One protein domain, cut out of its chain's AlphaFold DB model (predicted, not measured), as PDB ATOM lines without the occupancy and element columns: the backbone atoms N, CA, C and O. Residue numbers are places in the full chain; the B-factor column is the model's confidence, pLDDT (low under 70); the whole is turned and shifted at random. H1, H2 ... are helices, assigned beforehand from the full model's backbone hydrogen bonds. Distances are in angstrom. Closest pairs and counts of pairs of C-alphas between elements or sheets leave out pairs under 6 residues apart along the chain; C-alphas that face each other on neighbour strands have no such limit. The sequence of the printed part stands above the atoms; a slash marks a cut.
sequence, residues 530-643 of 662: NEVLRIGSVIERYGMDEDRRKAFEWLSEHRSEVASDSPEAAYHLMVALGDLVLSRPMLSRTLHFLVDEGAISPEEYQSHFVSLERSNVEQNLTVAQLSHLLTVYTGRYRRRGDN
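What this domain is: This is residues 530 to 643 of the 662 residues of an uncharacterized protein of Panagrellus redivivus (UniProt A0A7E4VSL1). A compact cluster of crossed helices has H1 in the middle, with the crossed pair H2 and H4 on one side and H5 on the other, H6 and H7 packing on the far side of H5. H8 packs across the first part of H1, and H9 makes a corner with H8, touching no other helix. The printed part has 114 residues with nine named helices, H1 to H9 in order along the chain, and no named strand; its class is all helix. The radius of gyration of the C-alphas is 14.1 A, and the C-alphas span 37 by 34 by 21 A.

How they stand to each other: H1, residues 530 to 542, touches H2, residues 546 to 557, where the closest C-alphas, of Leu 533 and Phe 552, are 6.5 A apart. They form a helical hairpin, opposite ways at a shallow tilt of 33 degrees, only just short of steep. With residues 535 to 539 alone H1 touches H5, residues 584 to 596, at a steep tilt of 59 degrees; the closest C-alphas, of Val 538 and Thr 590, are 6.2 A apart. With residues 531 to 535 alone it touches H8, residues 623 to 633, at a steep tilt of 50 degrees; the closest C-alphas, of Glu 531 and Ser 627, are 5.7 A apart. H2 touches H4, residues 567 to 577, at a steep tilt of 53 degrees, with the C-alphas of Ala 551 and His 572 closest at 5.0 A. H3, residues 559 to 562, touches H4 only at the corner, and only just, with 3 pairs of C-alphas within 8 A; the closest, of Val 562 and Ala 569, are 5.2 A apart. H5 only just touches H6, residues 602 to 608, and H7, residues 610 to 614, with 3 pairs each; the closest C-alphas are Val 595 and Pro 602, 6.2 A, and Ser 588 and Glu 613, 6.1 A. H8 touches H9, residues 635 to 641, only at the corner, with the C-alphas of Thr 631 and Tyr 637 closest at 5.9 A. Every O i to N i+4 pair is within hydrogen-bond range in H2, H4, H5, H6, H7 and H8, against 7 of 9 in H1 and 2 of 3 in H9; H3 is too short for such a pair.

Where its parts are: H1 runs 19.3 A from C-alpha 530 at (207.649, 144.391, 62.686). H5 is 18.1 A long, H2 16.7 A, H8 15.3 A and H4 15.0 A. H9 ends with C-alpha 641 at (197.179, 144.780, 62.948).

The domain as a whole: The two C-alphas farthest apart, of Ser 564 and Asn 616, are 38.8 A apart. The printed part has no cut, and no link is long. Mean pLDDT of the printed part is 88.5; residues 616 to 617 and 636 to 643 are under 70.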
ATOM      1  N   ASN A 530     207.275 143.940  64.028       90.00
ATOM      2  CA  ASN A 530     207.649 144.391  62.686       90.00
ATOM      3  C   ASN A 530     208.207 145.822  62.695       90.00
ATOM      4  O   ASN A 530     209.157 146.106  61.965       90.00
ATOM      5  N   GLU A 531     207.693 146.696  63.565       87.25
ATOM      6  CA  GLU A 531     208.220 148.056  63.712       87.25
ATOM      7  C   GLU A 531     209.503 148.087  64.529       87.25
ATOM      8  O   GLU A 531     210.399 148.859  64.209       87.25
ATOM      9  N   VAL A 532     209.648 147.191  65.508       91.81
ATOM     10  CA  VAL A 532     210.929 146.968  66.191       91.81
ATOM     11  C   VAL A 532     212.016 146.587  65.189       91.81
ATOM     12  O   VAL A 532     213.038 147.262  65.134       91.81
ATOM     13  N   LEU A 533     211.778 145.583  64.342       93.69
ATOM     14  CA  LEU A 533     212.739 145.148  63.322       93.69
ATOM     15  C   LEU A 533     213.040 146.252  62.294       93.69
ATOM     16  O   LEU A 533     214.194 146.444  61.913       93.69
ATOM     17  N   ARG A 534     212.030 147.029  61.882       91.62
ATOM     18  CA  ARG A 534     212.215 148.185  60.986       91.62
ATOM     19  C   ARG A 534     213.079 149.272  61.619       91.62
ATOM     20  O   ARG A 534     214.056 149.680  60.998       91.62
ATOM     21  N   ILE A 535     212.770 149.693  62.845       92.25
ATOM     22  CA  ILE A 535     213.566 150.676  63.595       92.25
ATOM     23  C   ILE A 535     214.997 150.148  63.807       92.25
ATOM     24  O   ILE A 535     215.955 150.870  63.535       92.25
ATOM     25  N   GLY A 536     215.157 148.876  64.186       93.31
ATOM     26  CA  GLY A 536     216.455 148.201  64.304       93.31
ATOM     27  C   GLY A 536     217.293 148.299  63.029       93.31
ATOM     28  O   GLY A 536     218.444 148.722  63.092       93.31
ATOM     29  N   SER A 537     216.694 148.039  61.860       93.69
ATOM     30  CA  SER A 537     217.372 148.138  60.555       93.69
ATOM     31  C   SER A 537     217.794 149.563  60.149       93.69
ATOM     32  O   SER A 537     218.587 149.731  59.219       93.69
ATOM     33  N   VAL A 538     217.281 150.598  60.832       93.19
ATOM     34  CA  VAL A 538     217.777 151.979  60.720       93.19
ATOM     35  C   VAL A 538     218.961 152.184  61.662       93.19
ATOM     36  O   VAL A 538     220.009 152.650  61.219       93.19
ATOM     37  N   ILE A 539     218.818 151.810  62.939       93.12
ATOM     38  CA  ILE A 539     219.857 151.972  63.974       93.12
ATOM     39  C   ILE A 539     221.134 151.215  63.583       93.12
ATOM     40  O   ILE A 539     222.232 151.752  63.715       93.12
ATOM     41  N   GLU A 540     220.993 150.010  63.025       93.75
ATOM     42  CA  GLU A 540     222.090 149.181  62.523       93.75
ATOM     43  C   GLU A 540     223.029 149.949  61.583       93.75
ATOM     44  O   GLU A 540     224.247 149.951  61.778       93.75
ATOM     45  N   ARG A 541     222.458 150.683  60.616       92.19
ATOM     46  CA  ARG A 541     223.194 151.472  59.610       92.19
ATOM     47  C   ARG A 541     223.971 152.646  60.207       92.19
ATOM     48  O   ARG A 541     224.812 153.224  59.522       92.19
ATOM     49  N   TYR A 542     223.686 153.014  61.456       89.81
ATOM     50  CA  TYR A 542     224.329 154.110  62.178       89.81
ATOM     51  C   TYR A 542     225.277 153.642  63.293       89.81
ATOM     52  O   TYR A 542     225.794 154.487  64.022       89.81
ATOM     53  N   GLY A 543     225.561 152.337  63.383       88.31
ATOM     54  CA  GLY A 543     226.506 151.765  64.346       88.31
ATOM     55  C   GLY A 543     225.816 151.222  65.592       88.31
ATOM     56  O   GLY A 543     225.945 151.786  66.674       88.31
ATOM     57  N   MET A 544     225.083 150.120  65.430       92.69
ATOM     58  CA  MET A 544     224.493 149.370  66.542       92.69
ATOM     59  C   MET A 544     225.473 148.345  67.125       92.69
ATOM     60  O   MET A 544     226.203 147.695  66.370       92.69
ATOM     61  N   ASP A 545     225.426 148.169  68.449       94.00
ATOM     62  CA  ASP A 545     226.202 147.171  69.195       94.00
ATOM     63  C   ASP A 545     226.014 145.750  68.636       94.00
ATOM     64  O   ASP A 545     224.913 145.359  68.240       94.00
ATOM     65  N   GLU A 546     227.077 144.945  68.662       95.19
ATOM     66  CA  GLU A 546     227.090 143.604  68.066       95.19
ATOM     67  C   GLU A 546     226.053 142.662  68.698       95.19
ATOM     68  O   GLU A 546     225.329 141.957  67.997       95.19
ATOM     69  N   ASP A 547     225.918 142.690  70.024       94.88
ATOM     70  CA  ASP A 547     224.974 141.825  70.740       94.88
ATOM     71  C   ASP A 547     223.519 142.289  70.578       94.88
ATOM     72  O   ASP A 547     222.603 141.464  70.554       94.88
ATOM     73  N   ARG A 548     223.301 143.592  70.337       94.75
ATOM     74  CA  ARG A 548     221.997 144.095  69.886       94.75
ATOM     75  C   ARG A 548     221.698 143.632  68.464       94.75
ATOM     76  O   ARG A 548     220.573 143.205  68.226       94.75
ATOM     77  N   ARG A 549     222.669 143.646  67.536       95.56
ATOM     78  CA  ARG A 549     222.464 143.116  66.173       95.56
ATOM     79  C   ARG A 549     222.052 141.651  66.210       95.56
ATOM     80  O   ARG A 549     221.013 141.338  65.644       95.56
ATOM     81  N   LYS A 550     222.759 140.800  66.959       96.56
ATOM     82  CA  LYS A 550     222.380 139.386  67.155       96.56
ATOM     83  C   LYS A 550     220.969 139.231  67.731       96.56
ATOM     84  O   LYS A 550     220.235 138.339  67.323       96.56
ATOM     85  N   ALA A 551     220.558 140.102  68.659       95.69
ATOM     86  CA  ALA A 551     219.195 140.087  69.185       95.69
ATOM     87  C   ALA A 551     218.147 140.504  68.134       95.69
ATOM     88  O   ALA A 551     217.119 139.842  68.016       95.69
ATOM     89  N   PHE A 552     218.405 141.541  67.332       95.81
ATOM     90  CA  PHE A 552     217.536 141.925  66.210       95.81
ATOM     91  C   PHE A 552     217.487 140.855  65.106       95.81
ATOM     92  O   PHE A 552     216.417 140.611  64.554       95.81
ATOM     93  N   GLU A 553     218.610 140.201  64.813       96.06
ATOM     94  CA  GLU A 553     218.736 139.097  63.857       96.06
ATOM     95  C   GLU A 553     217.904 137.890  64.313       96.06
ATOM     96  O   GLU A 553     216.984 137.492  63.595       96.06
ATOM     97  N   TRP A 554     218.099 137.423  65.552       96.94
ATOM     98  CA  TRP A 554     217.307 136.345  66.155       96.94
ATOM     99  C   TRP A 554     215.803 136.658  66.143       96.94
ATOM    100  O   TRP A 554     215.002 135.831  65.712       96.94
ATOM    101  N   LEU A 555     215.410 137.882  66.528       95.62
ATOM    102  CA  LEU A 555     214.016 138.350  66.472       95.62
ATOM    103  C   LEU A 555     213.461 138.419  65.037       95.62
ATOM    104  O   LEU A 555     212.244 138.372  64.846       95.62
ATOM    105  N   SER A 556     214.325 138.570  64.029       95.12
ATOM    106  CA  SER A 556     213.932 138.630  62.618       95.12
ATOM    107  C   SER A 556     213.663 137.251  62.016       95.12
ATOM    108  O   SER A 556     212.815 137.155  61.120       95.12
ATOM    109  N   GLU A 557     214.331 136.219  62.541       96.00
ATOM    110  CA  GLU A 557     214.142 134.802  62.226       96.00
ATOM    111  C   GLU A 557     212.941 134.222  62.997       96.00
ATOM    112  O   GLU A 557     211.979 133.745  62.395       96.00
ATOM    113  N   HIS A 558     212.935 134.350  64.328       95.25
ATOM    114  CA  HIS A 558     212.017 133.660  65.246       95.25
ATOM    115  C   HIS A 558     210.695 134.427  65.475       95.25
ATOM    116  O   HIS A 558     210.081 134.363  66.542       95.25
ATOM    117  N   ARG A 559     210.207 135.172  64.469       91.44
ATOM    118  CA  ARG A 559     209.037 136.079  64.589       91.44
ATOM    119  C   ARG A 559     207.762 135.403  65.100       91.44
ATOM    120  O   ARG A 559     206.947 136.054  65.749       91.44
ATOM    121  N   SER A 560     207.571 134.124  64.781       88.94
ATOM    122  CA  SER A 560     206.445 133.314  65.261       88.94
ATOM    123  C   SER A 560     206.520 133.018  66.759       88.94
ATOM    124  O   SER A 560     205.488 132.940  67.415       88.94
ATOM    125  N   GLU A 561     207.726 132.891  67.307       88.75
ATOM    126  CA  GLU A 561     207.964 132.562  68.716       88.75
ATOM    127  C   GLU A 561     207.834 133.804  69.603       88.75
ATOM    128  O   GLU A 561     207.306 133.720  70.712       88.75
ATOM    129  N   VAL A 562     208.164 134.985  69.061       88.12
ATOM    130  CA  VAL A 562     207.852 136.289  69.676       88.12
ATOM    131  C   VAL A 562     206.347 136.467  69.917       88.12
ATOM    132  O   VAL A 562     205.958 137.118  70.878       88.12
ATOM    133  N   ALA A 563     205.486 135.862  69.092       83.94
ATOM    134  CA  ALA A 563     204.033 135.870  69.292       83.94
ATOM    135  C   ALA A 563     203.525 134.797  70.283       83.94
ATOM    136  O   ALA A 563     202.323 134.730  70.538       83.94
ATOM    137  N   SER A 564     204.419 133.959  70.822       85.81
ATOM    138  CA  SER A 564     204.123 132.917  71.819       85.81
ATOM    139  C   SER A 564     204.658 133.232  73.223       85.81
ATOM    140  O   SER A 564     204.625 132.362  74.090       85.81
ATOM    141  N   ASP A 565     205.151 134.459  73.437       81.50
ATOM    142  CA  ASP A 565     205.709 134.954  74.703       81.50
ATOM    143  C   ASP A 565     206.811 134.039  75.294       81.50
ATOM    144  O   ASP A 565     206.891 133.829  76.506       81.50
ATOM    145  N   SER A 566     207.681 133.477  74.437       89.56
ATOM    146  CA  SER A 566     208.774 132.604  74.890       89.56
ATOM    147  C   SER A 566     209.799 133.371  75.752       89.56
ATOM    148  O   SER A 566     210.044 134.561  75.517       89.56
ATOM    149  N   PRO A 567     210.444 132.725  76.745       91.44
ATOM    150  CA  PRO A 567     211.433 133.392  77.596       91.44
ATOM    151  C   PRO A 567     212.671 133.845  76.807       91.44
ATOM    152  O   PRO A 567     213.282 134.857  77.143       91.44
ATOM    153  N   GLU A 568     213.012 133.139  75.726       93.56
ATOM    154  CA  GLU A 568     214.081 133.513  74.797       93.56
ATOM    155  C   GLU A 568     213.690 134.760  73.991       93.56
ATOM    156  O   GLU A 568     214.475 135.705  73.901       93.56
ATOM    157  N   ALA A 569     212.443 134.844  73.512       92.00
ATOM    158  CA  ALA A 569     211.930 136.055  72.879       92.00
ATOM    159  C   ALA A 569     211.892 137.243  73.848       92.00
ATOM    160  O   ALA A 569     212.269 138.347  73.460       92.00
ATOM    161  N   ALA A 570     211.515 137.034  75.114       90.81
ATOM    162  CA  ALA A 570     211.572 138.070  76.143       90.81
ATOM    163  C   ALA A 570     213.013 138.560  76.394       90.81
ATOM    164  O   ALA A 570     213.242 139.768  76.470       90.81
ATOM    165  N   TYR A 571     213.993 137.651  76.447       94.31
ATOM    166  CA  TYR A 571     215.414 137.996  76.553       94.31
ATOM    167  C   TYR A 571     215.910 138.800  75.339       94.31
ATOM    168  O   TYR A 571     216.474 139.883  75.507       94.31
ATOM    169  N   HIS A 572     215.656 138.332  74.115       94.38
ATOM    170  CA  HIS A 572     216.098 139.034  72.908       94.38
ATOM    171  C   HIS A 572     215.375 140.377  72.710       94.38
ATOM    172  O   HIS A 572     216.016 141.351  72.315       94.38
ATOM    173  N   LEU A 573     214.089 140.486  73.069       91.81
ATOM    174  CA  LEU A 573     213.383 141.770  73.150       91.81
ATOM    175  C   LEU A 573     214.037 142.708  74.170       91.81
ATOM    176  O   LEU A 573     214.234 143.880  73.861       91.81
ATOM    177  N   MET A 574     214.409 142.221  75.356       91.69
ATOM    178  CA  MET A 574     215.066 143.034  76.385       91.69
ATOM    179  C   MET A 574     216.428 143.567  75.911       91.69
ATOM    180  O   MET A 574     216.683 144.762  76.045       91.69
ATOM    181  N   VAL A 575     217.263 142.733  75.280       93.00
ATOM    182  CA  VAL A 575     218.566 143.151  74.721       93.00
ATOM    183  C   VAL A 575     218.398 144.141  73.556       93.00
ATOM    184  O   VAL A 575     219.110 145.149  73.479       93.00
ATOM    185  N   ALA A 576     217.437 143.895  72.660       91.50
ATOM    186  CA  ALA A 576     217.176 144.752  71.507       91.50
ATOM    187  C   ALA A 576     216.526 146.101  71.880       91.50
ATOM    188  O   ALA A 576     216.816 147.109  71.240       91.50
ATOM    189  N   LEU A 577     215.651 146.136  72.893       89.38
ATOM    190  CA  LEU A 577     214.783 147.288  73.182       89.38
ATOM    191  C   LEU A 577     215.050 148.004  74.500       89.38
ATOM    192  O   LEU A 577     214.893 149.223  74.524       89.38
ATOM    193  N   GLY A 578     215.352 147.264  75.574       80.50
ATOM    194  CA  GLY A 578     215.112 147.686  76.961       80.50
ATOM    195  C   GLY A 578     215.658 149.078  77.253       80.50
ATOM    196  O   GLY A 578     214.894 150.028  77.424       80.50
ATOM    197  N   ASP A 579     216.980 149.197  77.161       80.62
ATOM    198  CA  ASP A 579     217.711 150.454  77.335       80.62
ATOM    199  C   ASP A 579     218.126 151.087  75.993       80.62
ATOM    200  O   ASP A 579     219.092 151.850  75.931       80.62
ATOM    201  N   LEU A 580     217.455 150.757  74.874       88.31
ATOM    202  CA  LEU A 580     217.781 151.345  73.567       88.31
ATOM    203  C   LEU A 580     217.114 152.717  73.407       88.31
ATOM    204  O   LEU A 580     216.088 152.892  72.741       88.31
ATOM    205  N   VAL A 581     217.733 153.687  74.075       90.06
ATOM    206  CA  VAL A 581     217.392 155.109  74.091       90.06
ATOM    207  C   VAL A 581     217.801 155.768  72.766       90.06
ATOM    208  O   VAL A 581     218.980 155.811  72.411       90.06
ATOM    209  N   LEU A 582     216.835 156.312  72.022       90.69
ATOM    210  CA  LEU A 582     217.075 156.999  70.753       90.69
ATOM    211  C   LEU A 582     217.485 158.452  70.991       90.69
ATOM    212  O   LEU A 582     216.676 159.283  71.407       90.69
ATOM    213  N   SER A 583     218.722 158.791  70.630       91.69
ATOM    214  CA  SER A 583     219.136 160.191  70.515       91.69
ATOM    215  C   SER A 583     218.301 160.912  69.447       91.69
ATOM    216  O   SER A 583     217.958 160.326  68.416       91.69
ATOM    217  N   ARG A 584     217.997 162.205  69.636       91.00
ATOM    218  CA  ARG A 584     217.204 162.995  68.666       91.00
ATOM    219  C   ARG A 584     217.634 162.874  67.189       91.00
ATOM    220  O   ARG A 584     216.741 162.716  66.357       91.00
ATOM    221  N   PRO A 585     218.933 162.905  66.809       92.06
ATOM    222  CA  PRO A 585     219.311 162.702  65.409       92.06
ATOM    223  C   PRO A 585     218.994 161.286  64.906       92.06
ATOM    224  O   PRO A 585     218.691 161.139  63.726       92.06
ATOM    225  N   MET A 586     219.018 160.260  65.765       92.81
ATOM    226  CA  MET A 586     218.556 158.913  65.409       92.81
ATOM    227  C   MET A 586     217.031 158.885  65.250       92.81
ATOM    228  O   MET A 586     216.538 158.405  64.238       92.81
ATOM    229  N   LEU A 587     216.289 159.456  66.208       93.81
ATOM    230  CA  LEU A 587     214.826 159.537  66.182       93.81
ATOM    231  C   LEU A 587     214.315 160.186  64.886       93.81
ATOM    232  O   LEU A 587     213.493 159.591  64.196       93.81
ATOM    233  N   SER A 588     214.842 161.358  64.521       94.12
ATOM    234  CA  SER A 588     214.425 162.060  63.300       94.12
ATOM    235  C   SER A 588     214.791 161.288  62.025       94.12
ATOM    236  O   SER A 588     213.963 161.154  61.128       94.12
ATOM    237  N   ARG A 589     215.982 160.670  61.955       94.31
ATOM    238  CA  ARG A 589     216.356 159.786  60.830       94.31
ATOM    239  C   ARG A 589     215.419 158.584  60.698       94.31
ATOM    240  O   ARG A 589     215.039 158.242  59.583       94.31
ATOM    241  N   THR A 590     215.025 157.973  61.813       94.12
ATOM    242  CA  THR A 590     214.064 156.862  61.844       94.12
ATOM    243  C   THR A 590     212.675 157.309  61.391       94.12
ATOM    244  O   THR A 590     212.050 156.619  60.591       94.12
ATOM    245  N   LEU A 591     212.201 158.474  61.842       94.94
ATOM    246  CA  LEU A 591     210.912 159.032  61.423       94.94
ATOM    247  C   LEU A 591     210.897 159.393  59.933       94.94
ATOM    248  O   LEU A 591     209.966 159.003  59.236       94.94
ATOM    249  N   HIS A 592     211.942 160.057  59.427       95.25
ATOM    250  CA  HIS A 592     212.094 160.339  57.999       95.25
ATOM    251  C   HIS A 592     212.130 159.054  57.163       95.25
ATOM    252  O   HIS A 592     211.348 158.934  56.226       95.25
ATOM    253  N   PHE A 593     212.929 158.054  57.551       94.06
ATOM    254  CA  PHE A 593     212.967 156.759  56.861       94.06
ATOM    255  C   PHE A 593     211.588 156.075  56.813       94.06
ATOM    256  O   PHE A 593     211.199 155.532  55.782       94.06
ATOM    257  N   LEU A 594     210.809 156.142  57.896       92.56
ATOM    258  CA  LEU A 594     209.448 155.598  57.933       92.56
ATOM    259  C   LEU A 594     208.436 156.428  57.112       92.56
ATOM    260  O   LEU A 594     207.414 155.885  56.691       92.56
ATOM    261  N   VAL A 595     208.693 157.710  56.842       94.44
ATOM    262  CA  VAL A 595     207.923 158.499  55.862       94.44
ATOM    263  C   VAL A 595     208.327 158.132  54.428       94.44
ATOM    264  O   VAL A 595     207.448 157.927  53.591       94.44
ATOM    265  N   ASP A 596     209.625 157.976  54.155       94.12
ATOM    266  CA  ASP A 596     210.168 157.634  52.831       94.12
ATOM    267  C   ASP A 596     209.736 156.226  52.367       94.12
ATOM    268  O   ASP A 596     209.314 156.045  51.226       94.12
ATOM    269  N   GLU A 597     209.733 155.240  53.273       90.12
ATOM    270  CA  GLU A 597     209.170 153.891  53.064       90.12
ATOM    271  C   GLU A 597     207.627 153.879  52.970       90.12
ATOM    272  O   GLU A 597     207.004 152.828  52.784       90.12
ATOM    273  N   GLY A 598     206.960 155.026  53.154       89.56
ATOM    274  CA  GLY A 598     205.501 155.127  53.160       89.56
ATOM    275  C   GLY A 598     204.827 154.354  54.301       89.56
ATOM    276  O   GLY A 598     203.639 154.020  54.205       89.56
ATOM    277  N   ALA A 599     205.555 154.057  55.379       88.38
ATOM    278  CA  ALA A 599     204.989 153.525  56.613       88.38
ATOM    279  C   ALA A 599     204.101 154.585  57.292       88.38
ATOM    280  O   ALA A 599     202.945 154.301  57.604       88.38
ATOM    281  N   ILE A 600     204.602 155.815  57.426       92.56
ATOM    282  CA  ILE A 600     203.892 156.977  57.982       92.56
ATOM    283  C   ILE A 600     203.463 157.896  56.823       92.56
ATOM    284  O   ILE A 600     204.256 158.172  55.925       92.56
ATOM    285  N   SER A 601     202.226 158.405  56.816       93.75
ATOM    286  CA  SER A 601     201.845 159.502  55.908       93.75
ATOM    287  C   SER A 601     202.587 160.790  56.299       93.75
ATOM    288  O   SER A 601     202.652 161.095  57.491       93.75
ATOM    289  N   PRO A 602     203.058 161.628  55.354       95.06
ATOM    290  CA  PRO A 602     203.584 162.959  55.675       95.06
ATOM    291  C   PRO A 602     202.637 163.796  56.558       95.06
ATOM    292  O   PRO A 602     203.091 164.586  57.381       95.06
ATOM    293  N   GLU A 603     201.326 163.582  56.432       94.38
ATOM    294  CA  GLU A 603     200.274 164.208  57.245       94.38
ATOM    295  C   GLU A 603     200.267 163.693  58.697       94.38
ATOM    296  O   GLU A 603     200.175 164.487  59.633       94.38
ATOM    297  N   GLU A 604     200.414 162.377  58.898       93.06
ATOM    298  CA  GLU A 604     200.518 161.738  60.222       93.06
ATOM    299  C   GLU A 604     201.815 162.182  60.926       93.06
ATOM    300  O   GLU A 604     201.799 162.536  62.105       93.06
ATOM    301  N   TYR A 605     202.925 162.254  60.182       95.50
ATOM    302  CA  TYR A 605     204.217 162.762  60.656       95.50
ATOM    303  C   TYR A 605     204.136 164.229  61.117       95.50
ATOM    304  O   TYR A 605     204.508 164.530  62.254       95.50
ATOM    305  N   GLN A 606     203.577 165.130  60.296       95.88
ATOM    306  CA  GLN A 606     203.383 166.540  60.673       95.88
ATOM    307  C   GLN A 606     202.437 166.712  61.873       95.88
ATOM    308  O   GLN A 606     202.647 167.613  62.682       95.88
ATOM    309  N   SER A 607     201.423 165.850  62.008       94.25
ATOM    310  CA  SER A 607     200.408 165.955  63.067       94.25
ATOM    311  C   SER A 607     200.867 165.415  64.426       94.25
ATOM    312  O   SER A 607     200.421 165.919  65.457       94.25
ATOM    313  N   HIS A 608     201.723 164.384  64.450       92.50
ATOM    314  CA  HIS A 608     202.012 163.622  65.676       92.50
ATOM    315  C   HIS A 608     203.498 163.501  66.034       92.50
ATOM    316  O   HIS A 608     203.814 163.306  67.205       92.50
ATOM    317  N   PHE A 609     204.412 163.627  65.067       94.00
ATOM    318  CA  PHE A 609     205.832 163.298  65.261       94.00
ATOM    319  C   PHE A 609     206.765 164.514  65.156       94.00
ATOM    320  O   PHE A 609     207.782 164.566  65.845       94.00
ATOM    321  N   VAL A 610     206.385 165.551  64.403       94.56
ATOM    322  CA  VAL A 610     207.126 166.829  64.334       94.56
ATOM    323  C   VAL A 610     207.211 167.547  65.694       94.56
ATOM    324  O   VAL A 610     208.159 168.291  65.944       94.56
ATOM    325  N   SER A 611     206.267 167.310  66.606       91.88
ATOM    326  CA  SER A 611     206.351 167.765  68.003       91.88
ATOM    327  C   SER A 611     207.457 167.056  68.793       91.88
ATOM    328  O   SER A 611     208.113 167.707  69.600       91.88
ATOM    329  N   LEU A 612     207.700 165.765  68.536       91.19
ATOM    330  CA  LEU A 612     208.718 164.941  69.205       91.19
ATOM    331  C   LEU A 612     210.136 165.249  68.701       91.19
ATOM    332  O   LEU A 612     211.093 165.235  69.470       91.19
ATOM    333  N   GLU A 613     210.292 165.587  67.419       90.88
ATOM    334  CA  GLU A 613     211.577 166.071  66.892       90.88
ATOM    335  C   GLU A 613     211.935 167.466  67.425       90.88
ATOM    336  O   GLU A 613     213.101 167.756  67.693       90.88
ATOM    337  N   ARG A 614     210.928 168.340  67.575       89.31
ATOM    338  CA  ARG A 614     211.094 169.720  68.058       89.31
ATOM    339  C   ARG A 614     211.105 169.845  69.580       89.31
ATOM    340  O   ARG A 614     211.484 170.905  70.078       89.31
ATOM    341  N   SER A 615     210.675 168.828  70.329       85.75
ATOM    342  CA  SER A 615     210.616 168.906  71.789       85.75
ATOM    343  C   SER A 615     212.025 169.031  72.353       85.75
ATOM    344  O   SER A 615     212.824 168.098  72.280       85.75
ATOM    345  N   ASN A 616     212.334 170.192  72.935       69.88
ATOM    346  CA  ASN A 616     213.679 170.464  73.436       69.88
ATOM    347  C   ASN A 616     213.962 169.841  74.819       69.88
ATOM    348  O   ASN A 616     215.039 170.043  75.370       69.88
ATOM    349  N   VAL A 617     213.027 169.040  75.341       69.81
ATOM    350  CA  VAL A 617     213.166 168.231  76.561       69.81
ATOM    351  C   VAL A 617     214.126 167.062  76.313       69.81
ATOM    352  O   VAL A 617     214.133 166.471  75.234       69.81
ATOM    353  N   GLU A 618     214.926 166.684  77.304       70.81
ATOM    354  CA  GLU A 618     215.909 165.582  77.230       70.81
ATOM    355  C   GLU A 618     215.273 164.172  77.277       70.81
ATOM    356  O   GLU A 618     215.954 163.169  77.486       70.81
ATOM    357  N   GLN A 619     213.960 164.083  77.035       78.69
ATOM    358  CA  GLN A 619     213.195 162.843  76.889       78.69
ATOM    359  C   GLN A 619     213.556 162.136  75.574       78.69
ATOM    360  O   GLN A 619     212.827 162.176  74.585       78.69
ATOM    361  N   ASN A 620     214.714 161.483  75.570       85.88
ATOM    362  CA  ASN A 620     215.119 160.560  74.520       85.88
ATOM    363  C   ASN A 620     214.202 159.320  74.565       85.88
ATOM    364  O   ASN A 620     214.219 158.567  75.539       85.88
ATOM    365  N   LEU A 621     213.382 159.124  73.530       90.25
ATOM    366  CA  LEU A 621     212.421 158.015  73.444       90.25
ATOM    367  C   LEU A 621     213.134 156.667  73.288       90.25
ATOM    368  O   LEU A 621     214.071 156.555  72.503       90.25
ATOM    369  N   THR A 622     212.662 155.611  73.953       91.62
ATOM    370  CA  THR A 622     213.145 154.246  73.669       91.62
ATOM    371  C   THR A 622     212.516 153.684  72.391       91.62
ATOM    372  O   THR A 622     211.436 154.108  71.968       91.62
ATOM    373  N   VAL A 623     213.149 152.680  71.773       90.88
ATOM    374  CA  VAL A 623     212.577 151.990  70.594       90.88
ATOM    375  C   VAL A 623     211.205 151.371  70.899       90.88
ATOM    376  O   VAL A 623     210.313 151.413  70.051       90.88
ATOM    377  N   ALA A 624     210.995 150.860  72.117       88.88
ATOM    378  CA  ALA A 624     209.698 150.339  72.550       88.88
ATOM    379  C   ALA A 624     208.621 151.441  72.611       88.88
ATOM    380  O   ALA A 624     207.514 151.252  72.102       88.88
ATOM    381  N   GLN A 625     208.957 152.616  73.159       90.44
ATOM    382  CA  GLN A 625     208.064 153.779  73.167       90.44
ATOM    383  C   GLN A 625     207.747 154.249  71.741       90.44
ATOM    384  O   GLN A 625     206.581 154.470  71.425       90.44
ATOM    385  N   LEU A 626     208.745 154.335  70.853       91.81
ATOM    386  CA  LEU A 626     208.527 154.724  69.455       91.81
ATOM    387  C   LEU A 626     207.639 153.717  68.703       91.81
ATOM    388  O   LEU A 626     206.693 154.130  68.039       91.81
ATOM    389  N   SER A 627     207.879 152.408  68.847       90.62
ATOM    390  CA  SER A 627     207.042 151.348  68.254       90.62
ATOM    391  C   SER A 627     205.578 151.435  68.717       90.62
ATOM    392  O   SER A 627     204.647 151.289  67.915       90.62
ATOM    393  N   HIS A 628     205.355 151.762  69.994       88.81
ATOM    394  CA  HIS A 628     204.016 152.001  70.527       88.81
ATOM    395  C   HIS A 628     203.378 153.285  69.969       88.81
ATOM    396  O   HIS A 628     202.249 153.233  69.483       88.81
ATOM    397  N   LEU A 629     204.102 154.411  69.961       90.81
ATOM    398  CA  LEU A 629     203.629 155.688  69.402       90.81
ATOM    399  C   LEU A 629     203.240 155.553  67.922       90.81
ATOM    400  O   LEU A 629     202.176 156.027  67.527       90.81
ATOM    401  N   LEU A 630     204.046 154.851  67.118       90.69
ATOM    402  CA  LEU A 630     203.701 154.503  65.737       90.69
ATOM    403  C   LEU A 630     202.377 153.733  65.689       90.69
ATOM    404  O   LEU A 630     201.436 154.173  65.028       90.69
ATOM    405  N   THR A 631     202.268 152.639  66.445       88.12
ATOM    406  CA  THR A 631     201.075 151.774  66.482       88.12
ATOM    407  C   THR A 631     199.800 152.516  66.920       88.12
ATOM    408  O   THR A 631     198.712 152.184  66.451       88.12
ATOM    409  N   VAL A 632     199.919 153.538  67.779       88.62
ATOM    410  CA  VAL A 632     198.799 154.381  68.236       88.62
ATOM    411  C   VAL A 632     198.404 155.443  67.203       88.62
ATOM    412  O   VAL A 632     197.218 155.574  66.898       88.62
ATOM    413  N   TYR A 633     199.366 156.206  66.673       87.75
ATOM    414  CA  TYR A 633     199.082 157.405  65.871       87.75
ATOM    415  C   TYR A 633     198.912 157.160  64.371       87.75
ATOM    416  O   TYR A 633     198.349 158.009  63.683       87.75
ATOM    417  N   THR A 634     199.380 156.029  63.837       83.94
ATOM    418  CA  THR A 634     199.350 155.782  62.387       83.94
ATOM    419  C   THR A 634     198.172 154.885  61.992       83.94
ATOM    420  O   THR A 634     198.118 153.682  62.260       83.94
ATOM    421  N   GLY A 635     197.186 155.465  61.306       72.88
ATOM    422  CA  GLY A 635     195.930 154.799  60.946       72.88
ATOM    423  C   GLY A 635     196.116 153.624  59.981       72.88
ATOM    424  O   GLY A 635     195.289 152.707  59.945       72.88
ATOM    425  N   ARG A 636     197.232 153.609  59.237       66.81
ATOM    426  CA  ARG A 636     197.673 152.475  58.406       66.81
ATOM    427  C   ARG A 636     197.902 151.203  59.229       66.81
ATOM    428  O   ARG A 636     197.643 150.109  58.728       66.81
ATOM    429  N   TYR A 637     198.335 151.336  60.482       64.12
ATOM    430  CA  TYR A 637     198.747 150.211  61.318       64.12
ATOM    431  C   TYR A 637     197.596 149.545  62.049       64.12
ATOM    432  O   TYR A 637     197.583 148.318  62.080       64.12
ATOM    433  N   ARG A 638     196.569 150.291  62.488       61.31
ATOM    434  CA  ARG A 638     195.275 149.687  62.878       61.31
ATOM    435  C   ARG A 638     194.778 148.726  61.792       61.31
ATOM    436  O   ARG A 638     194.570 147.546  62.044       61.31
ATOM    437  N   ARG A 639     194.715 149.203  60.541       63.47
ATOM    438  CA  ARG A 639     194.215 148.411  59.401       63.47
ATOM    439  C   ARG A 639     195.091 147.210  59.015       63.47
ATOM    440  O   ARG A 639     194.592 146.338  58.309       63.47
ATOM    441  N   ARG A 640     196.362 147.143  59.433       57.59
ATOM    442  CA  ARG A 640     197.202 145.939  59.270       57.59
ATOM    443  C   ARG A 640     197.124 145.018  60.486       57.59
ATOM    444  O   ARG A 640     196.926 143.825  60.305       57.59
ATOM    445  N   GLY A 641     197.208 145.555  61.704       52.62
ATOM    446  CA  GLY A 641     197.179 144.780  62.948       52.62
ATOM    447  C   GLY A 641     195.931 143.907  63.087       52.62
ATOM    448  O   GLY A 641     196.053 142.722  63.384       52.62
ATOM    449  N   ASP A 642     194.756 144.456  62.765       53.88
ATOM    450  CA  ASP A 642     193.486 143.720  62.844       53.88
ATOM    451  C   ASP A 642     193.380 142.585  61.799       53.88
ATOM    452  O   ASP A 642     192.658 141.611  62.007       53.88
ATOM    453  N   ASN A 643     194.118 142.680  60.683       49.38
ATOM    454  CA  ASN A 643     194.096 141.698  59.590       49.38
ATOM    455  C   ASN A 643     195.224 140.653  59.681       49.38
ATOM    456  O   ASN A 643     195.013 139.498  59.314       49.38
TER     457      ASN A 643